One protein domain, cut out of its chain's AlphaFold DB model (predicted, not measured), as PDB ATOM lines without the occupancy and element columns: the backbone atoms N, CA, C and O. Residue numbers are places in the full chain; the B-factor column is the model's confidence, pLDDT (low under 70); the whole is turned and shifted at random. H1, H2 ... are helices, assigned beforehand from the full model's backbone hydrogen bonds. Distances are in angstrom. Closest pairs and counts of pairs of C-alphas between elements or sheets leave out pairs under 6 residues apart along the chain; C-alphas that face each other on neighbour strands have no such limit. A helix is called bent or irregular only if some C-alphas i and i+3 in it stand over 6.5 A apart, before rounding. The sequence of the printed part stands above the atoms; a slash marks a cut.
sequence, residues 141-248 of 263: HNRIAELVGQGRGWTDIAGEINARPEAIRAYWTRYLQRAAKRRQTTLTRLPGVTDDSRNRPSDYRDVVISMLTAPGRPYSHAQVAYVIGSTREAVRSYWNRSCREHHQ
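This is residues 141 to 248 of the 263 residues of an uncharacterized protein of Micromonospora saelicesensis (UniProt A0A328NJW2). The short helix H5 sits in the middle, between a group of H1, H2 and H3 at one end and the crossed pair H4 and H6 at the other. A long loop, residues 182 to 200, joins these two groups, and residues 243 to 248, the last of H6 and two more, stick out. The printed part has 108 residues with six named helices, H1 to H6 in order, and no named strand: the class is all helix. It is compact, with a radius of gyration of the C-alphas of 13.7 A and spans of 42 by 31 by 24 A.

Find C-alpha 141 at (546.054, 446.889, 405.770), where H1 begins; it runs 12.1 A to residue 149. H2 takes residues 154 to 160, 10.0 A, and H3 residues 165 to 181, 24.5 A. H4, residues 201 to 212, 12.1 A, is irregular: C-alphas 203 and 206 are 8.6 A apart. H5 holds residues 221 to 227, 10.0 A. H6, residues 232 to 246, runs 21.1 A to C-alpha 246 at (538.005, 469.016, 380.216).

Start at the hub, H5. H6 touches it with residues 232 to 236 alone, closest at the C-alphas of Ala 222 and Arg 232, 4.7 A. H3 touches H5 with residues 173 to 176 alone, about perpendicular at 88 degrees; the closest C-alphas are those of Leu 176 and Gln 223, 7.3 A. H4 touches H5 with residues 208 to 212 alone, closest at the C-alphas of Val 208 and Val 224, 6.4 A. H2 touches H3, closest at the C-alphas of Ala 158 and Pro 165, 5.0 A. H3 and H6 are apart. Every O i to N i+4 pair is within hydrogen-bond range in H1, H2, H3 and H5, against 6 of 8 in H4 and 10 of 11 in H6.

The farthest C-alphas, of Asn 162 and Gln 248, are 43.1 A apart. The printed part has no cut, and the link H3 to H4 is long. Look for pLDDT under 70 in 30 residues, among them 176 to 199.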
ATOM      1  N   HIS A 141     545.252 445.982 406.608       79.81
ATOM      2  CA  HIS A 141     546.054 446.889 405.770       79.81
ATOM      3  C   HIS A 141     545.963 446.529 404.291       79.81
ATOM      4  O   HIS A 141     545.522 447.358 403.504       79.81
ATOM      5  N   ASN A 142     546.321 445.293 403.933       74.25
ATOM      6  CA  ASN A 142     546.326 444.830 402.546       74.25
ATOM      7  C   ASN A 142     544.925 444.886 401.926       74.25
ATOM      8  O   ASN A 142     544.783 445.285 400.774       74.25
ATOM      9  N   ARG A 143     543.886 444.559 402.708       82.19
ATOM     10  CA  ARG A 143     542.498 444.624 402.244       82.19
ATOM     11  C   ARG A 143     542.048 446.063 402.013       82.19
ATOM     12  O   ARG A 143     541.474 446.362 400.977       82.19
ATOM     13  N   ILE A 144     542.354 446.983 402.928       82.81
ATOM     14  CA  ILE A 144     542.104 448.419 402.744       82.81
ATOM     15  C   ILE A 144     542.848 448.912 401.507       82.81
ATOM     16  O   ILE A 144     542.271 449.637 400.711       82.81
ATOM     17  N   ALA A 145     544.101 448.502 401.331       76.38
ATOM     18  CA  ALA A 145     544.936 448.871 400.200       76.38
ATOM     19  C   ALA A 145     544.281 448.481 398.863       76.38
ATOM     20  O   ALA A 145     544.147 449.317 397.971       76.38
ATOM     21  N   GLU A 146     543.807 447.238 398.767       76.62
ATOM     22  CA  GLU A 146     543.075 446.704 397.617       76.62
ATOM     23  C   GLU A 146     541.770 447.470 397.359       76.62
ATOM     24  O   GLU A 146     541.538 447.948 396.250       76.62
ATOM     25  N   LEU A 147     540.937 447.654 398.388       83.44
ATOM     26  CA  LEU A 147     539.646 448.335 398.262       83.44
ATOM     27  C   LEU A 147     539.800 449.822 397.904       83.44
ATOM     28  O   LEU A 147     539.004 450.370 397.141       83.44
ATOM     29  N   VAL A 148     540.840 450.475 398.429       80.81
ATOM     30  CA  VAL A 148     541.232 451.834 398.036       80.81
ATOM     31  C   VAL A 148     541.698 451.846 396.575       80.81
ATOM     32  O   VAL A 148     541.346 452.766 395.843       80.81
ATOM     33  N   GLY A 149     542.434 450.822 396.128       69.50
ATOM     34  CA  GLY A 149     542.861 450.672 394.735       69.50
ATOM     35  C   GLY A 149     541.721 450.445 393.741       69.50
ATOM     36  O   GLY A 149     541.805 450.887 392.601       69.50
ATOM     37  N   GLN A 150     540.618 449.856 394.199       79.12
ATOM     38  CA  GLN A 150     539.362 449.740 393.450       79.12
ATOM     39  C   GLN A 150     538.556 451.054 393.412       79.12
ATOM     40  O   GLN A 150     537.448 451.083 392.882       79.12
ATOM     41  N   GLY A 151     539.062 452.138 394.012       75.44
ATOM     42  CA  GLY A 151     538.389 453.437 394.047       75.44
ATOM     43  C   GLY A 151     537.182 453.510 394.986       75.44
ATOM     44  O   GLY A 151     536.416 454.470 394.920       75.44
ATOM     45  N   ARG A 152     536.990 452.526 395.877       79.81
ATOM     46  CA  ARG A 152     535.817 452.486 396.768       79.81
ATOM     47  C   ARG A 152     535.810 453.629 397.770       79.81
ATOM     48  O   ARG A 152     536.863 454.094 398.188       79.81
ATOM     49  N   GLY A 153     534.637 454.073 398.214       83.19
ATOM     50  CA  GLY A 153     534.530 455.116 399.234       83.19
ATOM     51  C   GLY A 153     534.939 454.625 400.628       83.19
ATOM     52  O   GLY A 153     534.784 453.455 400.968       83.19
ATOM     53  N   TRP A 154     535.401 455.531 401.497       82.88
ATOM     54  CA  TRP A 154     535.764 455.194 402.886       82.88
ATOM     55  C   TRP A 154     534.622 454.556 403.688       82.88
ATOM     56  O   TRP A 154     534.883 453.724 404.551       82.88
ATOM     57  N   THR A 155     533.374 454.952 403.417       84.25
ATOM     58  CA  THR A 155     532.171 454.383 404.048       84.25
ATOM     59  C   THR A 155     531.952 452.934 403.626       84.25
ATOM     60  O   THR A 155     531.633 452.090 404.458       84.25
ATOM     61  N   ASP A 156     532.199 452.625 402.356       83.38
ATOM     62  CA  ASP A 156     532.033 451.279 401.814       83.38
ATOM     63  C   ASP A 156     533.104 450.331 402.360       83.38
ATOM     64  O   ASP A 156     532.807 449.218 402.793       83.38
ATOM     65  N   ILE A 157     534.351 450.811 402.415       86.44
ATOM     66  CA  ILE A 157     535.474 450.092 403.029       86.44
ATOM     67  C   ILE A 157     535.173 449.821 404.509       86.44
ATOM     68  O   ILE A 157     535.418 448.723 404.999       86.44
ATOM     69  N   ALA A 158     534.620 450.811 405.215       81.62
ATOM     70  CA  ALA A 158     534.240 450.703 406.620       81.62
ATOM     71  C   ALA A 158     533.187 449.628 406.886       81.62
ATOM     72  O   ALA A 158     533.344 448.855 407.835       81.62
ATOM     73  N   GLY A 159     532.159 449.562 406.033       81.44
ATOM     74  CA  GLY A 159     531.151 448.508 406.086       81.44
ATOM     75  C   GLY A 159     531.764 447.122 405.902       81.44
ATOM     76  O   GLY A 159     531.426 446.202 406.639       81.44
ATOM     77  N   GLU A 160     532.718 446.987 404.983       85.81
ATOM     78  CA  GLU A 160     533.324 445.692 404.683       85.81
ATOM     79  C   GLU A 160     534.263 445.181 405.777       85.81
ATOM     80  O   GLU A 160     534.176 444.025 406.183       85.81
ATOM     81  N   ILE A 161     535.150 446.032 406.294       82.50
ATOM     82  CA  ILE A 161     536.124 445.600 407.306       82.50
ATOM     83  C   ILE A 161     535.587 445.720 408.742       82.50
ATOM     84  O   ILE A 161     536.344 445.569 409.705       82.50
ATOM     85  N   ASN A 162     534.290 446.023 408.889       78.56
ATOM     86  CA  ASN A 162     533.599 446.234 410.161       78.56
ATOM     87  C   ASN A 162     534.372 447.180 411.100       78.56
ATOM     88  O   ASN A 162     534.755 446.829 412.226       78.56
ATOM     89  N   ALA A 163     534.651 448.385 410.599       79.56
ATOM     90  CA  ALA A 163     535.340 449.439 411.333       79.56
ATOM     91  C   ALA A 163     534.702 450.808 411.069       79.56
ATOM     92  O   ALA A 163     533.878 450.969 410.180       79.56
ATOM     93  N   ARG A 164     535.083 451.827 411.848       77.31
ATOM     94  CA  ARG A 164     534.597 453.199 411.630       77.31
ATOM     95  C   ARG A 164     535.332 453.858 410.449       77.31
ATOM     96  O   ARG A 164     536.567 453.774 410.419       77.31
ATOM     97  N   PRO A 165     534.645 454.573 409.536       75.75
ATOM     98  CA  PRO A 165     535.282 455.261 408.404       75.75
ATOM     99  C   PRO A 165     536.410 456.217 408.823       75.75
ATOM    100  O   PRO A 165     537.453 456.302 408.169       75.75
ATOM    101  N   GLU A 166     536.243 456.917 409.947       76.94
ATOM    102  CA  GLU A 166     537.228 457.859 410.488       76.94
ATOM    103  C   GLU A 166     538.499 457.143 410.946       76.94
ATOM    104  O   GLU A 166     539.602 457.649 410.736       76.94
ATOM    105  N   ALA A 167     538.355 455.953 411.536       72.56
ATOM    106  CA  ALA A 167     539.480 455.150 412.002       72.56
ATOM    107  C   ALA A 167     540.328 454.658 410.821       72.56
ATOM    108  O   ALA A 167     541.554 454.779 410.858       72.56
ATOM    109  N   ILE A 168     539.675 454.200 409.747       79.69
ATOM    110  CA  ILE A 168     540.328 453.774 408.501       79.69
ATOM    111  C   ILE A 168     541.092 454.931 407.875       79.69
ATOM    112  O   ILE A 168     542.284 454.818 407.588       79.69
ATOM    113  N   ARG A 169     540.446 456.091 407.739       76.31
ATOM    114  CA  ARG A 169     541.078 457.274 407.156       76.31
ATOM    115  C   ARG A 169     542.255 457.771 407.994       76.31
ATOM    116  O   ARG A 169     543.304 458.105 407.437       76.31
ATOM    117  N   ALA A 170     542.105 457.830 409.317       73.62
ATOM    118  CA  ALA A 170     543.162 458.268 410.224       73.62
ATOM    119  C   ALA A 170     544.351 457.299 410.219       73.62
ATOM    120  O   ALA A 170     545.504 457.725 410.306       73.62
ATOM    121  N   TYR A 171     544.084 455.998 410.117       82.38
ATOM    122  CA  TYR A 171     545.109 454.979 409.921       82.38
ATOM    123  C   TYR A 171     545.849 455.187 408.595       82.38
ATOM    124  O   TYR A 171     547.061 455.406 408.601       82.38
ATOM    125  N   TRP A 172     545.114 455.223 407.480       79.94
ATOM    126  CA  TRP A 172     545.677 455.326 406.134       79.94
ATOM    127  C   TRP A 172     546.507 456.600 405.951       79.94
ATOM    128  O   TRP A 172     547.630 456.575 405.456       79.94
ATOM    129  N   THR A 173     546.003 457.730 406.451       74.94
ATOM    130  CA  THR A 173     546.712 459.018 406.406       74.94
ATOM    131  C   THR A 173     548.037 458.966 407.168       74.94
ATOM    132  O   THR A 173     549.064 459.417 406.659       74.94
ATOM    133  N   ARG A 174     548.044 458.392 408.380       70.62
ATOM    134  CA  ARG A 174     549.265 458.250 409.190       70.62
ATOM    135  C   ARG A 174     550.264 457.286 408.555       70.62
ATOM    136  O   ARG A 174     551.465 457.545 408.616       70.62
ATOM    137  N   TYR A 175     549.779 456.207 407.943       73.56
ATOM    138  CA  TYR A 175     550.611 455.268 407.197       73.56
ATOM    139  C   TYR A 175     551.344 455.980 406.049       73.56
ATOM    140  O   TYR A 175     552.573 455.956 405.999       73.56
ATOM    141  N   LEU A 176     550.619 456.734 405.217       65.44
ATOM    142  CA  LEU A 176     551.199 457.484 404.097       65.44
ATOM    143  C   LEU A 176     552.193 458.560 404.538       65.44
ATOM    144  O   LEU A 176     553.261 458.699 403.946       65.44
ATOM    145  N   GLN A 177     551.886 459.301 405.607       65.25
ATOM    146  CA  GLN A 177     552.813 460.293 406.162       65.25
ATOM    147  C   GLN A 177     554.133 459.658 406.623       65.25
ATOM    148  O   GLN A 177     555.198 460.260 406.476       65.25
ATOM    149  N   ARG A 178     554.081 458.445 407.183       62.41
ATOM    150  CA  ARG A 178     555.274 457.701 407.610       62.41
ATOM    151  C   ARG A 178     556.045 457.126 406.425       62.41
ATOM    152  O   ARG A 178     557.267 457.252 406.416       62.41
ATOM    153  N   ALA A 179     555.352 456.564 405.436       59.62
ATOM    154  CA  ALA A 179     555.964 456.075 404.200       59.62
ATOM    155  C   ALA A 179     556.714 457.205 403.471       59.62
ATOM    156  O   ALA A 179     557.893 457.062 403.151       59.62
ATOM    157  N   ALA A 180     556.087 458.379 403.340       54.94
ATOM    158  CA  ALA A 180     556.705 459.562 402.740       54.94
ATOM    159  C   ALA A 180     557.956 460.042 403.502       54.94
ATOM    160  O   ALA A 180     558.965 460.387 402.891       54.94
ATOM    161  N   LYS A 181     557.926 460.035 404.846       56.84
ATOM    162  CA  LYS A 181     559.079 460.432 405.678       56.84
ATOM    163  C   LYS A 181     560.275 459.489 405.557       56.84
ATOM    164  O   LYS A 181     561.403 459.932 405.739       56.84
ATOM    165  N   ARG A 182     560.051 458.203 405.279       53.06
ATOM    166  CA  ARG A 182     561.123 457.198 405.248       53.06
ATOM    167  C   ARG A 182     561.975 457.221 403.979       53.06
ATOM    168  O   ARG A 182     562.914 456.440 403.917       53.06
ATOM    169  N   ARG A 183     561.685 458.079 402.983       47.94
ATOM    170  CA  ARG A 183     562.331 458.039 401.649       47.94
ATOM    171  C   ARG A 183     562.439 456.603 401.098       47.94
ATOM    172  O   ARG A 183     563.363 456.293 400.358       47.94
ATOM    173  N   GLN A 184     561.501 455.721 401.452       44.03
ATOM    174  CA  GLN A 184     561.354 454.445 400.765       44.03
ATOM    175  C   GLN A 184     560.715 454.778 399.419       44.03
ATOM    176  O   GLN A 184     559.501 454.874 399.286       44.03
ATOM    177  N   THR A 185     561.574 455.058 398.441       39.22
ATOM    178  CA  THR A 185     561.240 455.187 397.017       39.22
ATOM    179  C   THR A 185     560.630 453.902 396.463       39.22
ATOM    180  O   THR A 185     559.927 453.939 395.460       39.22
ATOM    181  N   THR A 186     560.795 452.782 397.162       43.06
ATOM    182  CA  THR A 186     559.936 451.607 397.050       43.06
ATOM    183  C   THR A 186     558.708 451.810 397.935       43.06
ATOM    184  O   THR A 186     558.626 451.311 399.055       43.06
ATOM    185  N   LEU A 187     557.747 452.593 397.438       46.97
ATOM    186  CA  LEU A 187     556.360 452.503 397.894       46.97
ATOM    187  C   LEU A 187     555.986 451.017 397.879       46.97
ATOM    188  O   LEU A 187     556.022 450.413 396.809       46.97
ATOM    189  N   THR A 188     555.707 450.418 399.040       43.69
ATOM    190  CA  THR A 188     555.166 449.056 399.126       43.69
ATOM    191  C   THR A 188     553.904 449.035 398.273       43.69
ATOM    192  O   THR A 188     552.909 449.662 398.636       43.69
ATOM    193  N   ARG A 189     554.010 448.451 397.076       52.50
ATOM    194  CA  ARG A 189     552.984 448.535 396.035       52.50
ATOM    195  C   ARG A 189     551.797 447.668 396.416       52.50
ATOM    196  O   ARG A 189     551.953 446.668 397.117       52.50
ATOM    197  N   LEU A 190     550.621 448.043 395.928       49.94
ATOM    198  CA  LEU A 190     549.465 447.164 395.995       49.94
ATOM    199  C   LEU A 190     549.744 445.864 395.223       49.94
ATOM    200  O   LEU A 190     550.405 445.912 394.179       49.94
ATOM    201  N   PRO A 191     549.227 444.715 395.688       46.28
ATOM    202  CA  PRO A 191     549.222 443.491 394.896       46.28
ATOM    203  C   PRO A 191     548.556 443.753 393.532       46.28
ATOM    204  O   PRO A 191     547.446 444.274 393.488       46.28
ATOM    205  N   GLY A 192     549.231 443.415 392.428       49.16
ATOM    206  CA  GLY A 192     548.683 443.526 391.065       49.16
ATOM    207  C   GLY A 192     549.136 444.737 390.237       49.16
ATOM    208  O   GLY A 192     548.828 444.794 389.052       49.16
ATOM    209  N   VAL A 193     549.906 445.670 390.807       52.44
ATOM    210  CA  VAL A 193     550.560 446.744 390.035       52.44
ATOM    211  C   VAL A 193     551.878 446.206 389.467       52.44
ATOM    212  O   VAL A 193     552.804 445.921 390.231       52.44
ATOM    213  N   THR A 194     551.954 446.017 388.144       48.09
ATOM    214  CA  THR A 194     553.124 445.437 387.461       48.09
ATOM    215  C   THR A 194     554.376 446.305 387.624       48.09
ATOM    216  O   THR A 194     554.302 447.503 387.898       48.09
ATOM    217  N   ASP A 195     555.559 445.693 387.489       49.12
ATOM    218  CA  ASP A 195     556.851 446.365 387.698       49.12
ATOM    219  C   ASP A 195     557.314 447.242 386.526       49.12
ATOM    220  O   ASP A 195     558.475 447.649 386.456       49.12
ATOM    221  N   ASP A 196     556.400 447.575 385.611       52.00
ATOM    222  CA  ASP A 196     556.734 448.392 384.457       52.00
ATOM    223  C   ASP A 196     557.047 449.830 384.885       52.00
ATOM    224  O   ASP A 196     556.261 450.559 385.494       52.00
ATOM    225  N   SER A 197     558.271 450.229 384.558       47.03
ATOM    226  CA  SER A 197     559.067 451.259 385.226       47.03
ATOM    227  C   SER A 197     558.626 452.706 384.981       47.03
ATOM    228  O   SER A 197     559.455 453.620 385.029       47.03
ATOM    229  N   ARG A 198     557.356 452.959 384.652       57.59
ATOM    230  CA  ARG A 198     556.884 454.321 384.369       57.59
ATOM    231  C   ARG A 198     555.688 454.762 385.200       57.59
ATOM    232  O   ARG A 198     555.607 455.974 385.395       57.59
ATOM    233  N   ASN A 199     554.841 453.843 385.695       63.12
ATOM    234  CA  ASN A 199     553.656 454.102 386.542       63.12
ATOM    235  C   ASN A 199     553.068 455.507 386.346       63.12
ATOM    236  O   ASN A 199     552.973 456.320 387.282       63.12
ATOM    237  N   ARG A 200     552.784 455.846 385.082       78.38
ATOM    238  CA  ARG A 200     552.370 457.200 384.739       78.38
ATOM    239  C   ARG A 200     550.919 457.323 385.166       78.38
ATOM    240  O   ARG A 200     550.131 456.439 384.848       78.38
ATOM    241  N   PRO A 201     550.513 458.425 385.815       80.19
ATOM    242  CA  PRO A 201     549.107 458.629 386.153       80.19
ATOM    243  C   PRO A 201     548.153 458.512 384.950       80.19
ATOM    244  O   PRO A 201     546.992 458.170 385.136       80.19
ATOM    245  N   SER A 202     548.646 458.739 383.724       80.94
ATOM    246  CA  SER A 202     547.909 458.518 382.471       80.94
ATOM    247  C   SER A 202     547.479 457.072 382.248       80.94
ATOM    248  O   SER A 202     546.394 456.849 381.724       80.94
ATOM    249  N   ASP A 203     548.306 456.112 382.657       79.31
ATOM    250  CA  ASP A 203     548.070 454.678 382.444       79.31
ATOM    251  C   ASP A 203     546.972 454.164 383.398       79.31
ATOM    252  O   ASP A 203     546.368 453.123 383.169       79.31
ATOM    253  N   TYR A 204     546.668 454.952 384.438       81.44
ATOM    254  CA  TYR A 204     545.656 454.693 385.460       81.44
ATOM    255  C   TYR A 204     544.546 455.758 385.454       81.44
ATOM    256  O   TYR A 204     543.974 456.056 386.504       81.44
ATOM    257  N   ARG A 205     544.249 456.361 384.292       83.19
ATOM    258  CA  ARG A 205     543.304 457.485 384.143       83.19
ATOM    259  C   ARG A 205     541.996 457.283 384.909       83.19
ATOM    260  O   ARG A 205     541.625 458.141 385.708       83.19
ATOM    261  N   ASP A 206     541.325 456.157 384.692       78.81
ATOM    262  CA  ASP A 206     539.999 455.904 385.266       78.81
ATOM    263  C   ASP A 206     540.059 455.721 386.792       78.81
ATOM    264  O   ASP A 206     539.189 456.204 387.520       78.81
ATOM    265  N   VAL A 207     541.139 455.119 387.306       80.06
ATOM    266  CA  VAL A 207     541.402 454.989 388.750       80.06
ATOM    267  C   VAL A 207     541.674 456.362 389.371       80.06
ATOM    268  O   VAL A 207     541.103 456.710 390.401       80.06
ATOM    269  N   VAL A 208     542.505 457.187 388.725       82.00
ATOM    270  CA  VAL A 208     542.816 458.542 389.204       82.00
ATOM    271  C   VAL A 208     541.557 459.412 389.241       82.00
ATOM    272  O   VAL A 208     541.323 460.077 390.251       82.00
ATOM    273  N   ILE A 209     540.738 459.393 388.182       83.75
ATOM    274  CA  ILE A 209     539.480 460.152 388.121       83.75
ATOM    275  C   ILE A 209     538.525 459.671 389.213       83.75
ATOM    276  O   ILE A 209     538.147 460.468 390.067       83.75
ATOM    277  N   SER A 210     538.196 458.375 389.242       81.44
ATOM    278  CA  SER A 210     537.233 457.818 390.204       81.44
ATOM    279  C   SER A 210     537.610 458.103 391.660       81.44
ATOM    280  O   SER A 210     536.749 458.485 392.451       81.44
ATOM    281  N   MET A 211     538.895 458.013 392.018       82.81
ATOM    282  CA  MET A 211     539.367 458.332 393.366       82.81
ATOM    283  C   MET A 211     539.319 459.838 393.679       82.81
ATOM    284  O   MET A 211     538.909 460.233 394.777       82.81
ATOM    285  N   LEU A 212     539.744 460.703 392.753       84.44
ATOM    286  CA  LEU A 212     539.771 462.155 392.980       84.44
ATOM    287  C   LEU A 212     538.380 462.802 392.896       84.44
ATOM    288  O   LEU A 212     538.204 463.904 393.413       84.44
ATOM    289  N   THR A 213     537.393 462.119 392.312       82.69
ATOM    290  CA  THR A 213     535.993 462.573 392.242       82.69
ATOM    291  C   THR A 213     535.034 461.726 393.078       82.69
ATOM    292  O   THR A 213     533.821 461.874 392.934       82.69
ATOM    293  N   ALA A 214     535.540 460.834 393.939       75.31
ATOM    294  CA  ALA A 214     534.697 459.944 394.735       75.31
ATOM    295  C   ALA A 214     533.682 460.746 395.581       75.31
ATOM    296  O   ALA A 214     534.074 461.705 396.264       75.31
ATOM    297  N   PRO A 215     532.388 460.370 395.573       72.50
ATOM    298  CA  PRO A 215     531.346 461.118 396.265       72.50
ATOM    299  C   PRO A 215     531.577 461.179 397.785       72.50
ATOM    300  O   PRO A 215     532.141 460.281 398.413       72.50
ATOM    301  N   GLY A 216     531.137 462.282 398.393       74.69
ATOM    302  CA  GLY A 216     531.243 462.541 399.830       74.69
ATOM    303  C   GLY A 216     532.592 463.122 400.251       74.69
ATOM    304  O   GLY A 216     532.651 464.263 400.712       74.69
ATOM    305  N   ARG A 217     533.685 462.361 400.123       68.38
ATOM    306  CA  ARG A 217     535.043 462.850 400.432       68.38
ATOM    307  C   ARG A 217     536.084 462.244 399.488       68.38
ATOM    308  O   ARG A 217     536.520 461.118 399.755       68.38
ATOM    309  N   PRO A 218     536.519 462.992 398.459       78.75
ATOM    310  CA  PRO A 218     537.486 462.499 397.493       78.75
ATOM    311  C   PRO A 218     538.842 462.207 398.133       78.75
ATOM    312  O   PRO A 218     539.217 462.761 399.176       78.75
ATOM    313  N   TYR A 219     539.584 461.311 397.493       78.06
ATOM    314  CA  TYR A 219     540.936 460.967 397.896       78.06
ATOM    315  C   TYR A 219     541.898 462.135 397.646       78.06
ATOM    316  O   TYR A 219     541.735 462.938 396.733       78.06
ATOM    317  N   SER A 220     542.943 462.235 398.461       81.56
ATOM    318  CA  SER A 220     544.044 463.169 398.216       81.56
ATOM    319  C   SER A 220     544.996 462.631 397.144       81.56
ATOM    320  O   SER A 220     545.196 461.423 397.027       81.56
ATOM    321  N   HIS A 221     545.701 463.525 396.443       79.25
ATOM    322  CA  HIS A 221     546.730 463.142 395.464       79.25
ATOM    323  C   HIS A 221     547.797 462.188 396.031       79.25
ATOM    324  O   HIS A 221     548.316 461.352 395.304       79.25
ATOM    325  N   ALA A 222     548.126 462.293 397.324       72.06
ATOM    326  CA  ALA A 222     549.086 461.398 397.973       72.06
ATOM    327  C   ALA A 222     548.538 459.972 398.153       72.06
ATOM    328  O   ALA A 222     549.292 459.011 398.052       72.06
ATOM    329  N   GLN A 223     547.235 459.838 398.409       72.25
ATOM    330  CA  GLN A 223     546.572 458.537 398.512       72.25
ATOM    331  C   GLN A 223     546.486 457.858 397.148       72.25
ATOM    332  O   GLN A 223     546.818 456.685 397.041       72.25
ATOM    333  N   VAL A 224     546.122 458.611 396.108       75.88
ATOM    334  CA  VAL A 224     546.085 458.100 394.733       75.88
ATOM    335  C   VAL A 224     547.483 457.703 394.262       75.88
ATOM    336  O   VAL A 224     547.665 456.610 393.743       75.88
ATOM    337  N   ALA A 225     548.493 458.541 394.516       72.75
ATOM    338  CA  ALA A 225     549.882 458.240 394.170       72.75
ATOM    339  C   ALA A 225     550.385 456.937 394.802       72.75
ATOM    340  O   ALA A 225     551.073 456.168 394.142       72.75
ATOM    341  N   TYR A 226     550.005 456.668 396.052       73.19
ATOM    342  CA  TYR A 226     550.341 455.412 396.711       73.19
ATOM    343  C   TYR A 226     549.725 454.200 396.004       73.19
ATOM    344  O   TYR A 226     550.434 453.235 395.737       73.19
ATOM    345  N   VAL A 227     548.433 454.276 395.668       73.06
ATOM    346  CA  VAL A 227     547.701 453.195 394.988       73.06
ATOM    347  C   VAL A 227     548.371 452.798 393.683       73.06
ATOM    348  O   VAL A 227     548.642 451.623 393.464       73.06
ATOM    349  N   ILE A 228     548.663 453.781 392.832       70.31
ATOM    350  CA  ILE A 228     549.171 453.526 391.479       70.31
ATOM    351  C   ILE A 228     550.703 453.408 391.428       70.31
ATOM    352  O   ILE A 228     551.287 453.395 390.348       70.31
ATOM    353  N   GLY A 229     551.382 453.406 392.582       68.88
ATOM    354  CA  GLY A 229     552.845 453.349 392.644       68.88
ATOM    355  C   GLY A 229     553.544 454.536 391.966       68.88
ATOM    356  O   GLY A 229     554.565 454.348 391.305       68.88
ATOM    357  N   SER A 230     552.994 455.747 392.111       75.81
ATOM    358  CA  SER A 230     553.483 456.995 391.504       75.81
ATOM    359  C   SER A 230     553.849 458.047 392.564       75.81
ATOM    360  O   SER A 230     553.792 457.797 393.769       75.81
ATOM    361  N   THR A 231     554.238 459.255 392.142       73.81
ATOM    362  CA  THR A 231     554.502 460.374 393.065       73.81
ATOM    363  C   THR A 231     553.282 461.278 393.209       73.81
ATOM    364  O   THR A 231     552.490 461.455 392.281       73.81
ATOM    365  N   ARG A 232     553.136 461.902 394.385       79.12
ATOM    366  CA  ARG A 232     552.072 462.885 394.651       79.12
ATOM    367  C   ARG A 232     552.092 464.006 393.609       79.12
ATOM    368  O   ARG A 232     551.039 464.448 393.154       79.12
ATOM    369  N   GLU A 233     553.281 464.485 393.264       75.62
ATOM    370  CA  GLU A 233     553.506 465.571 392.315       75.62
ATOM    371  C   GLU A 233     553.125 465.153 390.893       75.62
ATOM    372  O   GLU A 233     552.486 465.938 390.192       75.62
ATOM    373  N   ALA A 234     553.435 463.915 390.489       72.00
ATOM    374  CA  ALA A 234     553.023 463.377 389.195       72.00
ATOM    375  C   ALA A 234     551.496 463.293 389.086       72.00
ATOM    376  O   ALA A 234     550.932 463.791 388.111       72.00
ATOM    377  N   VAL A 235     550.821 462.745 390.104       74.38
ATOM    378  CA  VAL A 235     549.350 462.657 390.131       74.38
ATOM    379  C   VAL A 235     548.712 464.046 390.124       74.38
ATOM    380  O   VAL A 235     547.799 464.293 389.341       74.38
ATOM    381  N   ARG A 236     549.216 464.985 390.935       82.81
ATOM    382  CA  ARG A 236     548.717 466.372 390.957       82.81
ATOM    383  C   ARG A 236     548.899 467.065 389.605       82.81
ATOM    384  O   ARG A 236     547.996 467.755 389.141       82.81
ATOM    385  N   SER A 237     550.069 466.911 388.986       77.38
ATOM    386  CA  SER A 237     550.376 467.508 387.682       77.38
ATOM    387  C   SER A 237     549.475 466.945 386.584       77.38
ATOM    388  O   SER A 237     548.930 467.704 385.782       77.38
ATOM    389  N   TYR A 238     549.259 465.628 386.588       87.31
ATOM    390  CA  TYR A 238     548.316 464.965 385.695       87.31
ATOM    391  C   TYR A 238     546.888 465.487 385.884       87.31
ATOM    392  O   TYR A 238     546.309 465.982 384.922       87.31
ATOM    393  N   TRP A 239     546.372 465.488 387.115       88.94
ATOM    394  CA  TRP A 239     545.020 465.963 387.420       88.94
ATOM    395  C   TRP A 239     544.788 467.405 386.951       88.94
ATOM    396  O   TRP A 239     543.826 467.695 386.246       88.94
ATOM    397  N   ASN A 240     545.737 468.300 387.237       84.88
ATOM    398  CA  ASN A 240     545.672 469.693 386.797       84.88
ATOM    399  C   ASN A 240     545.703 469.866 385.266       84.88
ATOM    400  O   ASN A 240     545.291 470.917 384.772       84.88
ATOM    401  N   ARG A 241     546.264 468.913 384.506       84.00
ATOM    402  CA  ARG A 241     546.199 468.917 383.034       84.00
ATOM    403  C   ARG A 241     544.850 468.401 382.553       84.00
ATOM    404  O   ARG A 241     544.199 469.105 381.795       84.00
ATOM    405  N   SER A 242     544.384 467.273 383.084       84.81
ATOM    406  CA  SER A 242     543.083 466.700 382.721       84.81
ATOM    407  C   SER A 242     541.915 467.642 383.023       84.81
ATOM    408  O   SER A 242     541.025 467.787 382.196       84.81
ATOM    409  N   CYS A 243     541.933 468.371 384.146       82.69
ATOM    410  CA  CYS A 243     540.915 469.394 384.411       82.69
ATOM    411  C   CYS A 243     540.960 470.555 383.408       82.69
ATOM    412  O   CYS A 243     539.924 471.144 383.135       82.69
ATOM    413  N   ARG A 244     542.135 470.909 382.867       75.75
ATOM    414  CA  ARG A 244     542.259 471.971 381.852       75.75
ATOM    415  C   ARG A 244     541.771 471.510 380.483       75.75
ATOM    416  O   ARG A 244     541.110 472.282 379.805       75.75
ATOM    417  N   GLU A 245     542.065 470.270 380.116       73.69
ATOM    418  CA  GLU A 245     541.579 469.641 378.881       73.69
ATOM    419  C   GLU A 245     540.049 469.487 378.898       73.69
ATOM    420  O   GLU A 245     539.397 469.737 377.892       73.69
ATOM    421  N   HIS A 246     539.458 469.188 380.061       63.84
ATOM    422  CA  HIS A 246     538.005 469.016 380.216       63.84
ATOM    423  C   HIS A 246     537.241 470.312 380.539       63.84
ATOM    424  O   HIS A 246     536.014 470.313 380.520       63.84
ATOM    425  N   HIS A 247     537.947 471.412 380.823       52.28
ATOM    426  CA  HIS A 247     537.381 472.764 380.949       52.28
ATOM    427  C   HIS A 247     537.724 473.677 379.766       52.28
ATOM    428  O   HIS A 247     537.403 474.867 379.811       52.28
ATOM    429  N   GLN A 248     538.326 473.161 378.689       39.25
ATOM    430  CA  GLN A 248     538.185 473.851 377.414       39.25
ATOM    431  C   GLN A 248     536.703 473.769 377.023       39.25
ATOM    432  O   GLN A 248     536.160 472.661 376.991       39.25
TER     433      GLN A 248